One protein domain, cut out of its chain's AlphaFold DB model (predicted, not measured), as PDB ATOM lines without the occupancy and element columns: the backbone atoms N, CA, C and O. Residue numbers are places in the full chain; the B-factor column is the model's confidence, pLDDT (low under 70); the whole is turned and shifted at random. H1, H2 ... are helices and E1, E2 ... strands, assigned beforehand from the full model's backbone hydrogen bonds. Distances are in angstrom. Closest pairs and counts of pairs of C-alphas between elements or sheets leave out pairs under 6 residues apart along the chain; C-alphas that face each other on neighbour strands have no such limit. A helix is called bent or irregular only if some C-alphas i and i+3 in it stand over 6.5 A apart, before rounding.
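AT A GLANCE: This is residues 28 to 160 of the 160 residues of an uncharacterized protein of Desulfovibrio sp (UniProt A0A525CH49). Nine strands stand in a loose ring, a small barrel that is not fully closed and is made of three separate sheets: E3, E2, E7 and E8 form one wall, E5, E9 and E6 another, and the pair E1 and E4 a third. The helices lie outside the ring, by the four-stranded wall; H1 and H2 only graze it, and H3 touches H1. The printed part has 133 residues, with nine named strands and three named helices in the order E1 to E7, H1, H2, H3, E8, E9; each sheet is antiparallel, and the class is mixed. The whole is compact, with a radius of gyration of the C-alphas of 14.2 A and spans of 39 by 34 by 27 A.

HOW THE PARTS SIT: E1, residues 28 to 32, and E4, residues 57 to 62, are antiparallel neighbours at 151 degrees, with N 30 and O 59 within hydrogen-bond range at 3.0 A. The largest sheet runs E3, residues 47 to 50, E2, residues 36 to 40, E7, residues 86 to 91, and E8, residues 131 to 134. E2 and E3 form a hairpin, with N 39 and O 47 at 3.0 A; N 38 and O 90 pair E2 with E7 at 2.8 A, and N 87 and O 133 pair E7 with E8 at 2.9 A. The closest C-alphas of E1 and E7 are those of Leu 32 and Asp 91, 5.2 A. The third sheet runs E5, residues 66 to 68, E9, residues 148 to 152, and E6, residues 80 to 82, with N 67 and O 151 at 2.9 A and N 80 and O 150 at 2.8 A. The closest C-alphas of E2 and E6 are those of Phe 40 and Ile 80, 6.0 A. H1, residues 92 to 109, only grazes the largest sheet with its residues 92 to 98. H2, residues 114 to 117, only grazes it with 115 to 117; Val 116 and Cys 132 of E8 have the closest C-alphas, 6.8 A. H3, residues 123 to 126, touches residues 94 to 101 of H1 alone, the closest C-alphas being those of Phe 98 and Ile 126, 5.9 A. In H1, 12 of 14 O i to N i+4 pairs are within hydrogen-bond range; H2 and H3 are too short for one.

IN THESE COORDINATES: E1 begins at C-alpha 28 (135.086, 144.260, 117.218). E4 is 16.3 A long, E7 16.7 A, E9 13.2 A and E2 13.0 A. H1, 25.5 A long, ends at C-alpha 109 (129.311, 146.943, 93.149); it is irregular, with C-alphas 93 and 96 7.7 A apart. E9 ends at C-alpha 152 (146.711, 147.732, 119.692).

THE WHOLE: The C-alphas farthest apart, those of Asp 53 and Gly 110, are 40.8 A from each other. The printed part has no cut. The links E5 to E6 and E8 to E9 are long. Residues 70 to 77 and 136 to 145 have pLDDT under 70.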
ATOM      1  N   ALA A  28     135.101 145.105 118.408       90.50
ATOM      2  CA  ALA A  28     135.086 144.260 117.218       90.50
ATOM      3  C   ALA A  28     135.182 142.779 117.622       90.50
ATOM      4  O   ALA A  28     135.922 142.435 118.555       90.50
ATOM      5  N   VAL A  29     134.451 141.898 116.934       92.19
ATOM      6  CA  VAL A  29     134.499 140.441 117.152       92.19
ATOM      7  C   VAL A  29     135.107 139.730 115.949       92.19
ATOM      8  O   VAL A  29     134.523 139.689 114.876       92.19
ATOM      9  N   VAL A  30     136.242 139.067 116.148       94.88
ATOM     10  CA  VAL A  30     136.953 138.338 115.087       94.88
ATOM     11  C   VAL A  30     137.113 136.867 115.455       94.88
ATOM     12  O   VAL A  30     137.333 136.522 116.616       94.88
ATOM     13  N   GLU A  31     137.002 135.973 114.477       96.19
ATOM     14  CA  GLU A  31     137.409 134.577 114.633       96.19
ATOM     15  C   GLU A  31     138.894 134.447 114.275       96.19
ATOM     16  O   GLU A  31     139.313 134.873 113.204       96.19
ATOM     17  N   LEU A  32     139.690 133.844 115.162       97.38
ATOM     18  CA  LEU A  32     141.097 133.523 114.923       97.38
ATOM     19  C   LEU A  32     141.293 132.002 114.913       97.38
ATOM     20  O   LEU A  32     140.894 131.284 115.835       97.38
ATOM     21  N   ARG A  33     141.931 131.512 113.856       96.25
ATOM     22  CA  ARG A  33     142.350 130.122 113.613       96.25
ATOM     23  C   ARG A  33     143.867 129.957 113.688       96.25
ATOM     24  O   ARG A  33     144.337 128.855 113.976       96.25
ATOM     25  N   SER A  34     144.607 131.038 113.477       96.31
ATOM     26  CA  SER A  34     146.047 131.178 113.637       96.31
ATOM     27  C   SER A  34     146.355 132.092 114.837       96.31
ATOM     28  O   SER A  34     145.495 132.858 115.277       96.31
ATOM     29  N   PRO A  35     147.580 132.056 115.391       96.25
ATOM     30  CA  PRO A  35     147.956 132.916 116.513       96.25
ATOM     31  C   PRO A  35     148.117 134.393 116.125       96.25
ATOM     32  O   PRO A  35     148.560 135.185 116.956       96.25
ATOM     33  N   CYS A  36     147.825 134.769 114.879       96.69
ATOM     34  CA  CYS A  36     148.115 136.084 114.338       96.69
ATOM     35  C   CYS A  36     146.822 136.842 114.016       96.69
ATOM     36  O   CYS A  36     146.102 136.505 113.081       96.69
ATOM     37  N   LEU A  37     146.577 137.914 114.766       96.88
ATOM     38  CA  LEU A  37     145.573 138.923 114.448       96.88
ATOM     39  C   LEU A  37     146.181 139.942 113.480       96.88
ATOM     40  O   LEU A  37     147.257 140.476 113.747       96.88
ATOM     41  N   LEU A  38     145.488 140.245 112.390       96.81
ATOM     42  CA  LEU A  38     145.837 141.331 111.480       96.81
ATOM     43  C   LEU A  38     144.907 142.521 111.724       96.81
ATOM     44  O   LEU A  38     143.690 142.342 111.747       96.81
ATOM     45  N   ALA A  39     145.485 143.716 111.877       95.25
ATOM     46  CA  ALA A  39     144.744 144.973 111.946       95.25
ATOM     47  C   ALA A  39     145.235 145.960 110.884       95.25
ATOM     48  O   ALA A  39     146.446 146.152 110.743       95.25
ATOM     49  N   PHE A  40     144.318 146.556 110.123       92.12
ATOM     50  CA  PHE A  40     144.677 147.371 108.962       92.12
ATOM     51  C   PHE A  40     143.537 148.259 108.483       92.12
ATOM     52  O   PHE A  40     142.368 147.953 108.701       92.12
ATOM     53  N   ASP A  41     143.912 149.321 107.784       89.75
ATOM     54  CA  ASP A  41     143.024 150.099 106.932       89.75
ATOM     55  C   ASP A  41     143.337 149.779 105.464       89.75
ATOM     56  O   ASP A  41     144.503 149.663 105.079       89.75
ATOM     57  N   LEU A  42     142.318 149.592 104.630       85.88
ATOM     58  CA  LEU A  42     142.526 149.310 103.212       85.88
ATOM     59  C   LEU A  42     142.859 150.603 102.450       85.88
ATOM     60  O   LEU A  42     142.238 151.633 102.688       85.88
ATOM     61  N   PRO A  43     143.797 150.570 101.484       85.62
ATOM     62  CA  PRO A  43     144.497 149.402 100.944       85.62
ATOM     63  C   PRO A  43     145.846 149.097 101.622       85.62
ATOM     64  O   PRO A  43     146.598 148.266 101.108       85.62
ATOM     65  N   ALA A  44     146.187 149.763 102.729       84.88
ATOM     66  CA  ALA A  44     147.507 149.683 103.353       84.88
ATOM     67  C   ALA A  44     147.893 148.252 103.775       84.88
ATOM     68  O   ALA A  44     147.045 147.375 103.981       84.88
ATOM     69  N   GLU A  45     149.203 148.004 103.889       84.69
ATOM     70  CA  GLU A  45     149.711 146.774 104.502       84.69
ATOM     71  C   GLU A  45     149.345 146.759 105.988       84.69
ATOM     72  O   GLU A  45     149.475 147.764 106.688       84.69
ATOM     73  N   GLY A  46     148.858 145.616 106.464       87.56
ATOM     74  CA  GLY A  46     148.385 145.494 107.832       87.56
ATOM     75  C   GLY A  46     149.460 145.151 108.849       87.56
ATOM     76  O   GLY A  46     150.515 144.600 108.532       87.56
ATOM     77  N   VAL A  47     149.143 145.405 110.114       93.62
ATOM     78  CA  VAL A  47     149.982 145.036 111.252       93.62
ATOM     79  C   VAL A  47     149.590 143.666 111.783       93.62
ATOM     80  O   VAL A  47     148.443 143.443 112.168       93.62
ATOM     81  N   LYS A  48     150.568 142.759 111.863       94.94
ATOM     82  CA  LYS A  48     150.390 141.406 112.405       94.94
ATOM     83  C   LYS A  48     150.772 141.371 113.878       94.94
ATOM     84  O   LYS A  48     151.934 141.541 114.236       94.94
ATOM     85  N   TYR A  49     149.794 141.085 114.724       94.62
ATOM     86  CA  TYR A  49     149.957 140.902 116.156       94.62
ATOM     87  C   TYR A  49     149.884 139.423 116.524       94.62
ATOM     88  O   TYR A  49     148.929 138.736 116.174       94.62
ATOM     89  N   THR A  50     150.859 138.927 117.284       95.06
ATOM     90  CA  THR A  50     150.808 137.564 117.829       95.06
ATOM     91  C   THR A  50     150.056 137.549 119.157       95.06
ATOM     92  O   THR A  50     150.488 138.187 120.118       95.06
ATOM     93  N   ILE A  51     148.960 136.794 119.230       93.19
ATOM     94  CA  ILE A  51     148.187 136.585 120.455       93.19
ATOM     95  C   ILE A  51     148.967 135.647 121.396       93.19
ATOM     96  O   ILE A  51     149.296 134.521 121.003       93.19
ATOM     97  N   PRO A  52     149.296 136.075 122.628       87.94
ATOM     98  CA  PRO A  52     149.942 135.207 123.609       87.94
ATOM     99  C   PRO A  52     148.978 134.111 124.088       87.94
ATOM    100  O   PRO A  52     147.776 134.343 124.177       87.94
ATOM    101  N   ASP A  53     149.510 132.926 124.411       89.12
ATOM    102  CA  ASP A  53     148.735 131.772 124.907       89.12
ATOM    103  C   ASP A  53     147.528 131.403 124.017       89.12
ATOM    104  O   ASP A  53     146.450 131.047 124.493       89.12
ATOM    105  N   PHE A  54     147.724 131.504 122.699       94.75
ATOM    106  CA  PHE A  54     146.678 131.352 121.695       94.75
ATOM    107  C   PHE A  54     145.959 129.994 121.730       94.75
ATOM    108  O   PHE A  54     146.579 128.927 121.695       94.75
ATOM    109  N   GLU A  55     144.630 130.063 121.629       96.00
ATOM    110  CA  GLU A  55     143.774 128.959 121.203       96.00
ATOM    111  C   GLU A  55     142.795 129.429 120.111       96.00
ATOM    112  O   GLU A  55     142.276 130.545 120.208       96.00
ATOM    113  N   PRO A  56     142.465 128.589 119.111       96.62
ATOM    114  CA  PRO A  56     141.457 128.938 118.116       96.62
ATOM    115  C   PRO A  56     140.101 129.283 118.747       96.62
ATOM    116  O   PRO A  56     139.666 128.647 119.718       96.62
ATOM    117  N   GLY A  57     139.420 130.281 118.187       96.25
ATOM    118  CA  GLY A  57     138.113 130.731 118.660       96.25
ATOM    119  C   GLY A  57     137.824 132.191 118.334       96.25
ATOM    120  O   GLY A  57     138.510 132.814 117.529       96.25
ATOM    121  N   GLN A  58     136.786 132.732 118.968       95.75
ATOM    122  CA  GLN A  58     136.413 134.135 118.826       95.75
ATOM    123  C   GLN A  58     137.144 135.006 119.845       95.75
ATOM    124  O   GLN A  58     137.306 134.628 121.008       95.75
ATOM    125  N   TYR A  59     137.540 136.189 119.398       95.75
ATOM    126  CA  TYR A  59     138.208 137.206 120.189       95.75
ATOM    127  C   TYR A  59     137.448 138.525 120.085       95.75
ATOM    128  O   TYR A  59     136.921 138.880 119.031       95.75
ATOM    129  N   LYS A  60     137.400 139.248 121.201       94.19
ATOM    130  CA  LYS A  60     136.854 140.595 121.329       94.19
ATOM    131  C   LYS A  60     137.988 141.590 121.438       94.19
ATOM    132  O   LYS A  60     138.857 141.468 122.303       94.19
ATOM    133  N   ILE A  61     137.940 142.594 120.576       93.12
ATOM    134  CA  ILE A  61     138.897 143.690 120.526       93.12
ATOM    135  C   ILE A  61     138.147 144.945 120.957       93.12
ATOM    136  O   ILE A  61     137.417 145.527 120.152       93.12
ATOM    137  N   PRO A  62     138.246 145.347 122.232       89.94
ATOM    138  CA  PRO A  62     137.505 146.500 122.704       89.94
ATOM    139  C   PRO A  62     138.111 147.791 122.147       89.94
ATOM    140  O   PRO A  62     139.332 147.911 122.048       89.94
ATOM    141  N   MET A  63     137.280 148.794 121.862       86.75
ATOM    142  CA  MET A  63     137.731 150.075 121.298       86.75
ATOM    143  C   MET A  63     138.844 150.720 122.144       86.75
ATOM    144  O   MET A  63     139.845 151.210 121.626       86.75
ATOM    145  N   HIS A  64     138.739 150.637 123.471       86.81
ATOM    146  CA  HIS A  64     139.738 151.180 124.397       86.81
ATOM    147  C   HIS A  64     141.071 150.394 124.431       86.81
ATOM    148  O   HIS A  64     141.989 150.763 125.182       86.81
ATOM    149  N   ALA A  65     141.201 149.296 123.677       89.06
ATOM    150  CA  ALA A  65     142.484 148.649 123.406       89.06
ATOM    151  C   ALA A  65     143.322 149.408 122.374       89.06
ATOM    152  O   ALA A  65     144.539 149.228 122.343       89.06
ATOM    153  N   ILE A  66     142.702 150.288 121.590       88.88
ATOM    154  CA  ILE A  66     143.354 151.049 120.530       88.88
ATOM    155  C   ILE A  66     143.803 152.391 121.095       88.88
ATOM    156  O   ILE A  66     143.025 153.128 121.702       88.88
ATOM    157  N   LYS A  67     145.092 152.694 120.951       86.88
ATOM    158  CA  LYS A  67     145.708 153.907 121.501       86.88
ATOM    159  C   LYS A  67     146.255 154.767 120.375       86.88
ATOM    160  O   LYS A  67     147.059 154.281 119.585       86.88
ATOM    161  N   VAL A  68     145.869 156.040 120.358       84.62
ATOM    162  CA  VAL A  68     146.425 157.046 119.445       84.62
ATOM    163  C   VAL A  68     147.895 157.293 119.784       84.62
ATOM    164  O   VAL A  68     148.250 157.472 120.955       84.62
ATOM    165  N   VAL A  69     148.749 157.340 118.766       84.19
ATOM    166  CA  VAL A  69     150.158 157.709 118.903       84.19
ATOM    167  C   VAL A  69     150.340 159.154 118.456       84.19
ATOM    168  O   VAL A  69     150.196 159.480 117.284       84.19
ATOM    169  N   SER A  70     150.689 160.041 119.391       65.19
ATOM    170  CA  SER A  70     151.039 161.428 119.066       65.19
ATOM    171  C   SER A  70     152.555 161.574 118.905       65.19
ATOM    172  O   SER A  70     153.308 161.584 119.877       65.19
ATOM    173  N   GLY A  71     153.003 161.712 117.655       55.88
ATOM    174  CA  GLY A  71     154.385 162.043 117.304       55.88
ATOM    175  C   GLY A  71     155.034 161.033 116.361       55.88
ATOM    176  O   GLY A  71     154.777 159.838 116.447       55.88
ATOM    177  N   ALA A  72     155.902 161.534 115.475       49.34
ATOM    178  CA  ALA A  72     156.728 160.736 114.570       49.34
ATOM    179  C   ALA A  72     157.771 159.928 115.369       49.34
ATOM    180  O   ALA A  72     158.938 160.308 115.479       49.34
ATOM    181  N   GLY A  73     157.313 158.854 116.008       46.59
ATOM    182  CA  GLY A  73     158.150 157.774 116.513       46.59
ATOM    183  C   GLY A  73     158.568 156.856 115.363       46.59
ATOM    184  O   GLY A  73     157.937 156.883 114.309       46.59
ATOM    185  N   PRO A  74     159.668 156.104 115.519       44.06
ATOM    186  CA  PRO A  74     160.234 155.291 114.449       44.06
ATOM    187  C   PRO A  74     159.237 154.243 113.943       44.06
ATOM    188  O   PRO A  74     158.245 153.949 114.600       44.06
ATOM    189  N   SER A  75     159.561 153.683 112.777       54.28
ATOM    190  CA  SER A  75     158.916 152.568 112.077       54.28
ATOM    191  C   SER A  75     158.835 151.286 112.922       54.28
ATOM    192  O   SER A  75     159.461 150.272 112.598       54.28
ATOM    193  N   ASP A  76     158.129 151.338 114.044       54.94
ATOM    194  CA  ASP A  76     157.783 150.167 114.822       54.94
ATOM    195  C   ASP A  76     156.755 149.382 114.011       54.94
ATOM    196  O   ASP A  76     155.730 149.909 113.588       54.94
ATOM    197  N   THR A  77     157.025 148.097 113.802       65.19
ATOM    198  CA  THR A  77     156.200 147.162 113.016       65.19
ATOM    199  C   THR A  77     154.794 146.935 113.583       65.19
ATOM    200  O   THR A  77     154.084 146.070 113.093       65.19
ATOM    201  N   ASN A  78     154.412 147.672 114.630       80.88
ATOM    202  CA  ASN A  78     153.180 147.509 115.393       80.88
ATOM    203  C   ASN A  78     152.230 148.720 115.279       80.88
ATOM    204  O   ASN A  78     151.281 148.809 116.063       80.88
ATOM    205  N   LEU A  79     152.510 149.660 114.369       88.38
ATOM    206  CA  LEU A  79     151.719 150.872 114.146       88.38
ATOM    207  C   LEU A  79     150.681 150.653 113.043       88.38
ATOM    208  O   LEU A  79     151.046 150.350 111.912       88.38
ATOM    209  N   ILE A  80     149.402 150.816 113.377       89.38
ATOM    210  CA  ILE A  80     148.286 150.760 112.429       89.38
ATOM    211  C   ILE A  80     148.102 152.168 111.867       89.38
ATOM    212  O   ILE A  80     147.814 153.097 112.625       89.38
ATOM    213  N   GLU A  81     148.281 152.327 110.563       88.25
ATOM    214  CA  GLU A  81     148.005 153.575 109.849       88.25
ATOM    215  C   GLU A  81     146.576 153.540 109.301       88.25
ATOM    216  O   GLU A  81     146.175 152.546 108.700       88.25
ATOM    217  N   VAL A  82     145.812 154.606 109.550       88.00
ATOM    218  CA  VAL A  82     144.400 154.733 109.165       88.00
ATOM    219  C   VAL A  82     144.201 156.069 108.456       88.00
ATOM    220  O   VAL A  82     144.561 157.110 109.003       88.00
ATOM    221  N   ASP A  83     143.632 156.024 107.258       85.00
ATOM    222  CA  ASP A  83     143.356 157.150 106.352       85.00
ATOM    223  C   ASP A  83     141.879 157.195 105.915       85.00
ATOM    224  O   ASP A  83     141.398 158.202 105.403       85.00
ATOM    225  N   THR A  84     141.140 156.098 106.104       79.62
ATOM    226  CA  THR A  84     139.710 155.999 105.780       79.62
ATOM    227  C   THR A  84     138.829 155.945 107.019       79.62
ATOM    228  O   THR A  84     137.631 155.728 106.911       79.62
ATOM    229  N   GLY A  85     139.401 156.108 108.213       84.50
ATOM    230  CA  GLY A  85     138.668 156.010 109.471       84.50
ATOM    231  C   GLY A  85     138.111 154.615 109.785       84.50
ATOM    232  O   GLY A  85     137.258 154.512 110.666       84.50
ATOM    233  N   VAL A  86     138.564 153.557 109.108       87.00
ATOM    234  CA  VAL A  86     138.161 152.167 109.369       87.00
ATOM    235  C   VAL A  86     139.381 151.328 109.744       87.00
ATOM    236  O   VAL A  86     140.440 151.440 109.136       87.00
ATOM    237  N   ILE A  87     139.237 150.462 110.749       90.62
ATOM    238  CA  ILE A  87     140.230 149.432 111.074       90.62
ATOM    239  C   ILE A  87     139.561 148.069 110.988       90.62
ATOM    240  O   ILE A  87     138.692 147.758 111.801       90.62
ATOM    241  N   TYR A  88     140.000 147.242 110.047       93.06
ATOM    242  CA  TYR A  88     139.608 145.842 109.938       93.06
ATOM    243  C   TYR A  88     140.406 144.960 110.892       93.06
ATOM    244  O   TYR A  88     141.604 145.169 111.081       93.06
ATOM    245  N   PHE A  89     139.752 143.929 111.421       95.12
ATOM    246  CA  PHE A  89     140.349 142.878 112.238       95.12
ATOM    247  C   PHE A  89     140.016 141.509 111.658       95.12
ATOM    248  O   PHE A  89     138.854 141.096 111.641       95.12
ATOM    249  N   ILE A  90     141.043 140.796 111.197       96.69
ATOM    250  CA  ILE A  90     140.910 139.454 110.615       96.69
ATOM    251  C   ILE A  90     142.017 138.536 111.142       96.69
ATOM    252  O   ILE A  90     143.032 138.992 111.673       96.69
ATOM    253  N   ASP A  91     141.870 137.234 110.935       97.38
ATOM    254  CA  ASP A  91     143.006 136.317 111.029       97.38
ATOM    255  C   ASP A  91     144.028 136.598 109.918       97.38
ATOM    256  O   ASP A  91     143.676 136.682 108.739       97.38
ATOM    257  N   ALA A  92     145.305 136.718 110.283       96.31
ATOM    258  CA  ALA A  92     146.362 137.089 109.349       96.31
ATOM    259  C   ALA A  92     146.595 136.072 108.220       96.31
ATOM    260  O   ALA A  92     147.076 136.467 107.157       96.31
ATOM    261  N   ASP A  93     146.249 134.794 108.409       96.19
ATOM    262  CA  ASP A  93     146.370 133.767 107.364       96.19
ATOM    263  C   ASP A  93     145.289 133.918 106.274       96.19
ATOM    264  O   ASP A  93     145.358 133.266 105.230       96.19
ATOM    265  N   TYR A  94     144.290 134.779 106.495       95.31
ATOM    266  CA  TYR A  94     143.194 135.056 105.565       95.31
ATOM    267  C   TYR A  94     143.348 136.391 104.822       95.31
ATOM    268  O   TYR A  94     142.457 136.746 104.053       95.31
ATOM    269  N   GLU A  95     144.465 137.106 105.000       94.44
ATOM    270  CA  GLU A  95     144.713 138.419 104.388       94.44
ATOM    271  C   GLU A  95     144.522 138.422 102.869       94.44
ATOM    272  O   GLU A  95     143.724 139.204 102.356       94.44
ATOM    273  N   ASP A  96     145.201 137.519 102.159       93.31
ATOM    274  CA  ASP A  96     145.132 137.454 100.695       93.31
ATOM    275  C   ASP A  96     143.694 137.215 100.225       93.31
ATOM    276  O   ASP A  96     143.185 137.910  99.352       93.31
ATOM    277  N   LYS A  97     142.992 136.278 100.875       93.38
ATOM    278  CA  LYS A  97     141.603 135.955 100.540       93.38
ATOM    279  C   LYS A  97     140.655 137.119 100.830       93.38
ATOM    280  O   LYS A  97     139.708 137.327 100.077       93.38
ATOM    281  N   PHE A  98     140.883 137.848 101.920       93.44
ATOM    282  CA  PHE A  98     140.098 139.026 102.272       93.44
ATOM    283  C   PHE A  98     140.270 140.131 101.227       93.44
ATOM    284  O   PHE A  98     139.279 140.665 100.740       93.44
ATOM    285  N   ARG A  99     141.518 140.431 100.843       91.44
ATOM    286  CA  ARG A  99     141.837 141.455  99.837       91.44
ATOM    287  C   ARG A  99     141.315 141.086  98.450       91.44
ATOM    288  O   ARG A  99     140.740 141.936  97.781       91.44
ATOM    289  N   ASP A 100     141.455 139.826  98.040       92.62
ATOM    290  CA  ASP A 100     140.891 139.335  96.776       92.62
ATOM    291  C   ASP A 100     139.363 139.494  96.751       92.62
ATOM    292  O   ASP A 100     138.786 139.893  95.739       92.62
ATOM    293  N   PHE A 101     138.705 139.193  97.875       91.94
ATOM    294  CA  PHE A 101     137.259 139.330  97.998       91.94
ATOM    295  C   PHE A 101     136.808 140.797  97.977       91.94
ATOM    296  O   PHE A 101     135.845 141.115  97.284       91.94
ATOM    297  N   GLU A 102     137.507 141.697  98.671       90.31
ATOM    298  CA  GLU A 102     137.202 143.132  98.642       90.31
ATOM    299  C   GLU A 102     137.378 143.723  97.240       90.31
ATOM    300  O   GLU A 102     136.471 144.396  96.747       90.31
ATOM    301  N   ALA A 103     138.463 143.375  96.544       91.00
ATOM    302  CA  ALA A 103     138.682 143.801  95.168       91.00
ATOM    303  C   ALA A 103     137.554 143.318  94.240       91.00
ATOM    304  O   ALA A 103     137.030 144.098  93.442       91.00
ATOM    305  N   GLN A 104     137.128 142.056  94.377       91.44
ATOM    306  CA  GLN A 104     135.994 141.518  93.625       91.44
ATOM    307  C   GLN A 104     134.694 142.274  93.943       91.44
ATOM    308  O   GLN A 104     133.954 142.643  93.030       91.44
ATOM    309  N   MET A 105     134.409 142.523  95.223       89.69
ATOM    310  CA  MET A 105     133.214 143.253  95.649       89.69
ATOM    311  C   MET A 105     133.192 144.669  95.080       89.69
ATOM    312  O   MET A 105     132.163 145.103  94.554       89.69
ATOM    313  N   PHE A 106     134.323 145.370  95.119       89.38
ATOM    314  CA  PHE A 106     134.451 146.698  94.538       89.38
ATOM    315  C   PHE A 106     134.250 146.681  93.015       89.38
ATOM    316  O   PHE A 106     133.543 147.534  92.480       89.38
ATOM    317  N   GLU A 107     134.798 145.691  92.302       92.12
ATOM    318  CA  GLU A 107     134.574 145.527  90.859       92.12
ATOM    319  C   GLU A 107     133.097 145.279  90.509       92.12
ATOM    320  O   GLU A 107     132.603 145.786  89.496       92.12
ATOM    321  N   GLU A 108     132.380 144.512  91.333       90.25
ATOM    322  CA  GLU A 108     130.979 144.151  91.097       90.25
ATOM    323  C   GLU A 108     129.995 145.275  91.453       90.25
ATOM    324  O   GLU A 108     128.981 145.454  90.770       90.25
ATOM    325  N   THR A 109     130.275 146.025  92.518       87.69
ATOM    326  CA  THR A 109     129.311 146.943  93.149       87.69
ATOM    327  C   THR A 109     129.686 148.412  92.968       87.69
ATOM    328  O   THR A 109     128.810 149.278  92.957       87.69
ATOM    329  N   GLY A 110     130.973 148.695  92.766       86.44
ATOM    330  CA  GLY A 110     131.534 150.042  92.788       86.44
ATOM    331  C   GLY A 110     131.591 150.667  94.184       86.44
ATOM    332  O   GLY A 110     131.827 151.873  94.270       86.44
ATOM    333  N   ASP A 111     131.355 149.889  95.245       82.50
ATOM    334  CA  ASP A 111     131.294 150.360  96.628       82.50
ATOM    335  C   ASP A 111     132.286 149.605  97.524       82.50
ATOM    336  O   ASP A 111     132.202 148.390  97.697       82.50
ATOM    337  N   SER A 112     133.236 150.342  98.099       70.69
ATOM    338  CA  SER A 112     134.275 149.823  98.993       70.69
ATOM    339  C   SER A 112     133.803 149.652 100.443       70.69
ATOM    340  O   SER A 112     134.511 149.054 101.249       70.69
ATOM    341  N   TYR A 113     132.622 150.170 100.802       78.69
ATOM    342  CA  TYR A 113     132.102 150.132 102.174       78.69
ATOM    343  C   TYR A 113     131.071 149.032 102.407       78.69
ATOM    344  O   TYR A 113     130.726 148.748 103.552       78.69
ATOM    345  N   GLN A 114     130.626 148.339 101.358       81.94
ATOM    346  CA  GLN A 114     129.582 147.324 101.489       81.94
ATOM    347  C   GLN A 114     129.948 146.222 102.504       81.94
ATOM    348  O   GLN A 114     129.084 145.738 103.237       81.94
ATOM    349  N   MET A 115     131.232 145.858 102.577       82.44
ATOM    350  CA  MET A 115     131.766 144.901 103.551       82.44
ATOM    351  C   MET A 115     131.835 145.451 104.982       82.44
ATOM    352  O   MET A 115     131.618 144.696 105.924       82.44
ATOM    353  N   VAL A 116     132.097 146.752 105.145       81.62
ATOM    354  CA  VAL A 116     132.122 147.452 106.444       81.62
ATOM    355  C   VAL A 116     130.727 147.490 107.060       81.62
ATOM    356  O   VAL A 116     130.551 147.233 108.249       81.62
ATOM    357  N   GLU A 117     129.721 147.779 106.236       80.00
ATOM    358  CA  GLU A 117     128.343 147.949 106.691       80.00
ATOM    359  C   GLU A 117     127.676 146.625 107.094       80.00
ATOM    360  O   GLU A 117     126.756 146.629 107.911       80.00
ATOM    361  N   ASN A 118     128.109 145.496 106.515       80.38
ATOM    362  CA  ASN A 118     127.461 144.190 106.688       80.38
ATOM    363  C   ASN A 118     128.469 143.017 106.778       80.38
ATOM    364  O   ASN A 118     128.351 142.051 106.012       80.38
ATOM    365  N   PRO A 119     129.478 143.060 107.668       82.44
ATOM    366  CA  PRO A 119     130.580 142.093 107.680       82.44
ATOM    367  C   PRO A 119     130.108 140.643 107.865       82.44
ATOM    368  O   PRO A 119     130.639 139.714 107.247       82.44
ATOM    369  N   GLU A 120     129.039 140.437 108.633       83.62
ATOM    370  CA  GLU A 120     128.441 139.129 108.885       83.62
ATOM    371  C   GLU A 120     127.874 138.457 107.627       83.62
ATOM    372  O   GLU A 120     127.839 137.228 107.557       83.62
ATOM    373  N   GLN A 121     127.471 139.230 106.612       87.31
ATOM    374  CA  GLN A 121     126.942 138.692 105.351       87.31
ATOM    375  C   GLN A 121     128.039 138.117 104.445       87.31
ATOM    376  O   GLN A 121     127.734 137.391 103.492       87.31
ATOM    377  N   PHE A 122     129.303 138.432 104.749       88.31
ATOM    378  CA  PHE A 122     130.471 138.083 103.940       88.31
ATOM    379  C   PHE A 122     131.422 137.091 104.622       88.31
ATOM    380  O   PHE A 122     132.342 136.566 103.989       88.31
ATOM    381  N   ALA A 123     131.204 136.807 105.909       87.81
ATOM    382  CA  ALA A 123     132.064 135.933 106.702       87.81
ATOM    383  C   ALA A 123     132.208 134.521 106.100       87.81
ATOM    384  O   ALA A 123     133.295 133.943 106.128       87.81
ATOM    385  N   GLU A 124     131.154 133.954 105.502       88.25
ATOM    386  CA  GLU A 124     131.220 132.625 104.873       88.25
ATOM    387  C   GLU A 124     132.077 132.622 103.596       88.25
ATOM    388  O   GLU A 124     132.853 131.691 103.360       88.25
ATOM    389  N   GLN A 125     131.975 133.678 102.790       88.62
ATOM    390  CA  GLN A 125     132.693 133.854 101.529       88.62
ATOM    391  C   GLN A 125     134.187 134.029 101.807       88.62
ATOM    392  O   GLN A 125     135.017 133.322 101.226       88.62
ATOM    393  N   ILE A 126     134.526 134.876 102.781       88.38
ATOM    394  CA  ILE A 126     135.896 135.058 103.282       88.38
ATOM    395  C   ILE A 126     136.357 133.804 104.047       88.38
ATOM    396  O   ILE A 126     137.523 133.415 103.995       88.38
ATOM    397  N   GLY A 127     135.431 133.032 104.610       89.50
ATOM    398  CA  GLY A 127     135.681 131.757 105.285       89.50
ATOM    399  C   GLY A 127     136.062 131.898 106.757       89.50
ATOM    400  O   GLY A 127     136.502 130.906 107.353       89.50
ATOM    401  N   ILE A 128     135.903 133.096 107.317       90.50
ATOM    402  CA  ILE A 128     136.154 133.439 108.712       90.50
ATOM    403  C   ILE A 128     135.294 134.639 109.120       90.50
ATOM    404  O   ILE A 128     135.013 135.510 108.295       90.50
ATOM    405  N   ALA A 129     134.882 134.687 110.387       92.69
ATOM    406  CA  ALA A 129     134.276 135.891 110.947       92.69
ATOM    407  C   ALA A 129     135.337 136.991 111.103       92.69
ATOM    408  O   ALA A 129     136.384 136.769 111.714       92.69
ATOM    409  N   TYR A 130     135.038 138.171 110.572       93.31
ATOM    410  CA  TYR A 130     135.834 139.383 110.713       93.31
ATOM    411  C   TYR A 130     134.932 140.523 111.162       93.31
ATOM    412  O   TYR A 130     133.710 140.436 111.039       93.31
ATOM    413  N   ASP A 131     135.545 141.591 111.651       92.06
ATOM    414  CA  ASP A 131     134.825 142.791 112.050       92.06
ATOM    415  C   ASP A 131     135.741 144.009 111.926       92.06
ATOM    416  O   ASP A 131     136.942 143.879 111.660       92.06
ATOM    417  N   CYS A 132     135.181 145.198 112.085       88.75
ATOM    418  CA  CYS A 132     135.912 146.449 111.984       88.75
ATOM    419  C   CYS A 132     135.402 147.491 112.983       88.75
ATOM    420  O   CYS A 132     134.293 147.402 113.510       88.75
ATOM    421  N   LEU A 133     136.245 148.484 113.254       86.75
ATOM    422  CA  LEU A 133     135.866 149.690 113.987       86.75
ATOM    423  C   LEU A 133     135.895 150.879 113.034       86.75
ATOM    424  O   LEU A 133     136.784 150.974 112.191       86.75
ATOM    425  N   GLU A 134     134.935 151.785 113.190       82.81
ATOM    426  CA  GLU A 134     134.684 152.890 112.264       82.81
ATOM    427  C   GLU A 134     134.735 154.237 112.995       82.81
ATOM    428  O   GLU A 134     134.338 154.352 114.151       82.81
ATOM    429  N   ALA A 135     135.180 155.291 112.324       75.62
ATOM    430  CA  ALA A 135     135.180 156.643 112.863       75.62
ATOM    431  C   ALA A 135     133.774 157.280 112.883       75.62
ATOM    432  O   ALA A 135     132.896 156.930 112.081       75.62
ATOM    433  N   PRO A 136     133.538 158.298 113.734       68.81
ATOM    434  CA  PRO A 136     132.371 159.169 113.613       68.81
ATOM    435  C   PRO A 136     132.222 159.747 112.212       68.81
ATOM    436  O   PRO A 136     133.147 160.340 111.669       68.81
ATOM    437  N   GLY A 137     131.015 159.648 111.659       62.59
ATOM    438  CA  GLY A 137     130.691 160.213 110.347       62.59
ATOM    439  C   GLY A 137     130.853 159.253 109.170       62.59
ATOM    440  O   GLY A 137     130.349 159.582 108.101       62.59
ATOM    441  N   ILE A 138     131.457 158.077 109.375       67.06
ATOM    442  CA  ILE A 138     131.484 156.987 108.384       67.06
ATOM    443  C   ILE A 138     130.356 155.980 108.654       67.06
ATOM    444  O   ILE A 138     129.666 155.588 107.723       67.06
ATOM    445  N   GLY A 139     130.055 155.710 109.929       54.38
ATOM    446  CA  GLY A 139     128.907 154.879 110.343       54.38
ATOM    447  C   GLY A 139     128.286 155.247 111.699       54.38
ATOM    448  O   GLY A 139     127.380 154.576 112.180       54.38
ATOM    449  N   SER A 140     128.709 156.370 112.298       48.47
ATOM    450  CA  SER A 140     128.240 156.947 113.577       48.47
ATOM    451  C   SER A 140     128.470 156.088 114.838       48.47
ATOM    452  O   SER A 140     127.630 155.260 115.180       48.47
ATOM    453  N   GLY A 141     129.535 156.365 115.617       46.66
ATOM    454  CA  GLY A 141     129.546 155.854 116.998       46.66
ATOM    455  C   GLY A 141     130.735 155.982 117.962       46.66
ATOM    456  O   GLY A 141     130.569 155.430 119.039       46.66
ATOM    457  N   TYR A 142     131.879 156.650 117.713       54.88
ATOM    458  CA  TYR A 142     133.039 156.488 118.637       54.88
ATOM    459  C   TYR A 142     133.896 157.732 118.914       54.88
ATOM    460  O   TYR A 142     134.007 158.617 118.091       54.88
ATOM    461  N   ASP A 143     134.625 157.775 120.030       55.31
ATOM    462  CA  ASP A 143     135.694 158.770 120.289       55.31
ATOM    463  C   ASP A 143     137.008 158.457 119.521       55.31
ATOM    464  O   ASP A 143     138.113 158.710 120.002       55.31
ATOM    465  N   PHE A 144     136.906 157.837 118.343       63.25
ATOM    466  CA  PHE A 144     138.026 157.560 117.440       63.25
ATOM    467  C   PHE A 144     138.250 158.794 116.555       63.25
ATOM    468  O   PHE A 144     137.296 159.288 115.957       63.25
ATOM    469  N   GLU A 145     139.480 159.317 116.468       65.75
ATOM    470  CA  GLU A 145     139.760 160.552 115.706       65.75
ATOM    471  C   GLU A 145     139.596 160.370 114.183       65.75
ATOM    472  O   GLU A 145     139.559 161.358 113.450       65.75
ATOM    473  N   GLY A 146     139.415 159.129 113.715       74.56
ATOM    474  CA  GLY A 146     139.385 158.782 112.302       74.56
ATOM    475  C   GLY A 146     140.798 158.539 111.815       74.56
ATOM    476  O   GLY A 146     141.428 157.548 112.191       74.56
ATOM    477  N   ASP A 147     141.306 159.466 111.020       81.81
ATOM    478  CA  ASP A 147     142.632 159.356 110.429       81.81
ATOM    479  C   ASP A 147     143.708 159.487 111.507       81.81
ATOM    480  O   ASP A 147     143.648 160.350 112.389       81.81
ATOM    481  N   GLY A 148     144.722 158.632 111.446       84.75
ATOM    482  CA  GLY A 148     145.800 158.667 112.417       84.75
ATOM    483  C   GLY A 148     146.636 157.403 112.471       84.75
ATOM    484  O   GLY A 148     146.505 156.479 111.670       84.75
ATOM    485  N   THR A 149     147.522 157.377 113.460       86.94
ATOM    486  CA  THR A 149     148.386 156.233 113.740       86.94
ATOM    487  C   THR A 149     148.061 155.681 115.115       86.94
ATOM    488  O   THR A 149     148.038 156.412 116.112       86.94
ATOM    489  N   TYR A 150     147.841 154.373 115.175       88.31
ATOM    490  CA  TYR A 150     147.334 153.691 116.354       88.31
ATOM    491  C   TYR A 150     148.199 152.491 116.734       88.31
ATOM    492  O   TYR A 150     148.935 151.940 115.918       88.31
ATOM    493  N   VAL A 151     148.092 152.056 117.987       89.88
ATOM    494  CA  VAL A 151     148.636 150.770 118.450       89.88
ATOM    495  C   VAL A 151     147.536 149.975 119.130       89.88
ATOM    496  O   VAL A 151     146.710 150.545 119.849       89.88
ATOM    497  N   LEU A 152     147.581 148.653 118.974       91.62
ATOM    498  CA  LEU A 152     146.711 147.732 119.692       91.62
ATOM    499  C   LEU A 152     147.369 147.212 120.983       91.62
ATOM    500  O   LEU A 152     148.470 146.660 120.973       91.62
ATOM    501  N   ASP A 153     146.679 147.360 122.113       91.12
ATOM    502  CA  ASP A 153     147.060 146.781 123.404       91.12
ATOM    503  C   ASP A 153     146.507 145.356 123.549       91.12
ATOM    504  O   ASP A 153     145.372 145.152 123.984       91.12
ATOM    505  N   LEU A 154     147.332 144.361 123.215       91.12
ATOM    506  CA  LEU A 154     146.943 142.946 123.242       91.12
ATOM    507  C   LEU A 154     146.521 142.430 124.621       91.12
ATOM    508  O   LEU A 154     145.789 141.450 124.696       91.12
ATOM    509  N   SER A 155     146.933 143.085 125.713       91.00
ATOM    510  CA  SER A 155     146.544 142.668 127.072       91.00
ATOM    511  C   SER A 155     145.060 142.885 127.381       91.00
ATOM    512  O   SER A 155     144.556 142.355 128.368       91.00
ATOM    513  N   LYS A 156     144.372 143.661 126.539       91.81
ATOM    514  CA  LYS A 156     142.939 143.954 126.632       91.81
ATOM    515  C   LYS A 156     142.094 143.137 125.655       91.81
ATOM    516  O   LYS A 156     140.878 143.268 125.673       91.81
ATOM    517  N   VAL A 157     142.722 142.351 124.779       92.44
ATOM    518  CA  VAL A 157     142.008 141.459 123.862       92.44
ATOM    519  C   VAL A 157     141.519 140.254 124.659       92.44
ATOM    520  O   VAL A 157     142.289 139.607 125.367       92.44
ATOM    521  N   GLU A 158     140.229 139.959 124.544       93.44
ATOM    522  CA  GLU A 158     139.563 138.922 125.328       93.44
ATOM    523  C   GLU A 158     139.127 137.777 124.421       93.44
ATOM    524  O   GLU A 158     138.597 138.006 123.337       93.44
ATOM    525  N   ARG A 159     139.296 136.533 124.864       93.06
ATOM    526  CA  ARG A 159     138.666 135.389 124.201       93.06
ATOM    527  C   ARG A 159     137.221 135.246 124.683       93.06
ATOM    528  O   ARG A 159     136.963 135.418 125.875       93.06
ATOM    529  N   VAL A 160     136.308 134.934 123.764       88.50
ATOM    530  CA  VAL A 160     134.872 134.718 124.034       88.50
ATOM    531  C   VAL A 160     134.594 133.306 124.531       88.50
ATOM    532  O   VAL A 160     135.186 132.354 123.974       88.50
TER     533      VAL A 160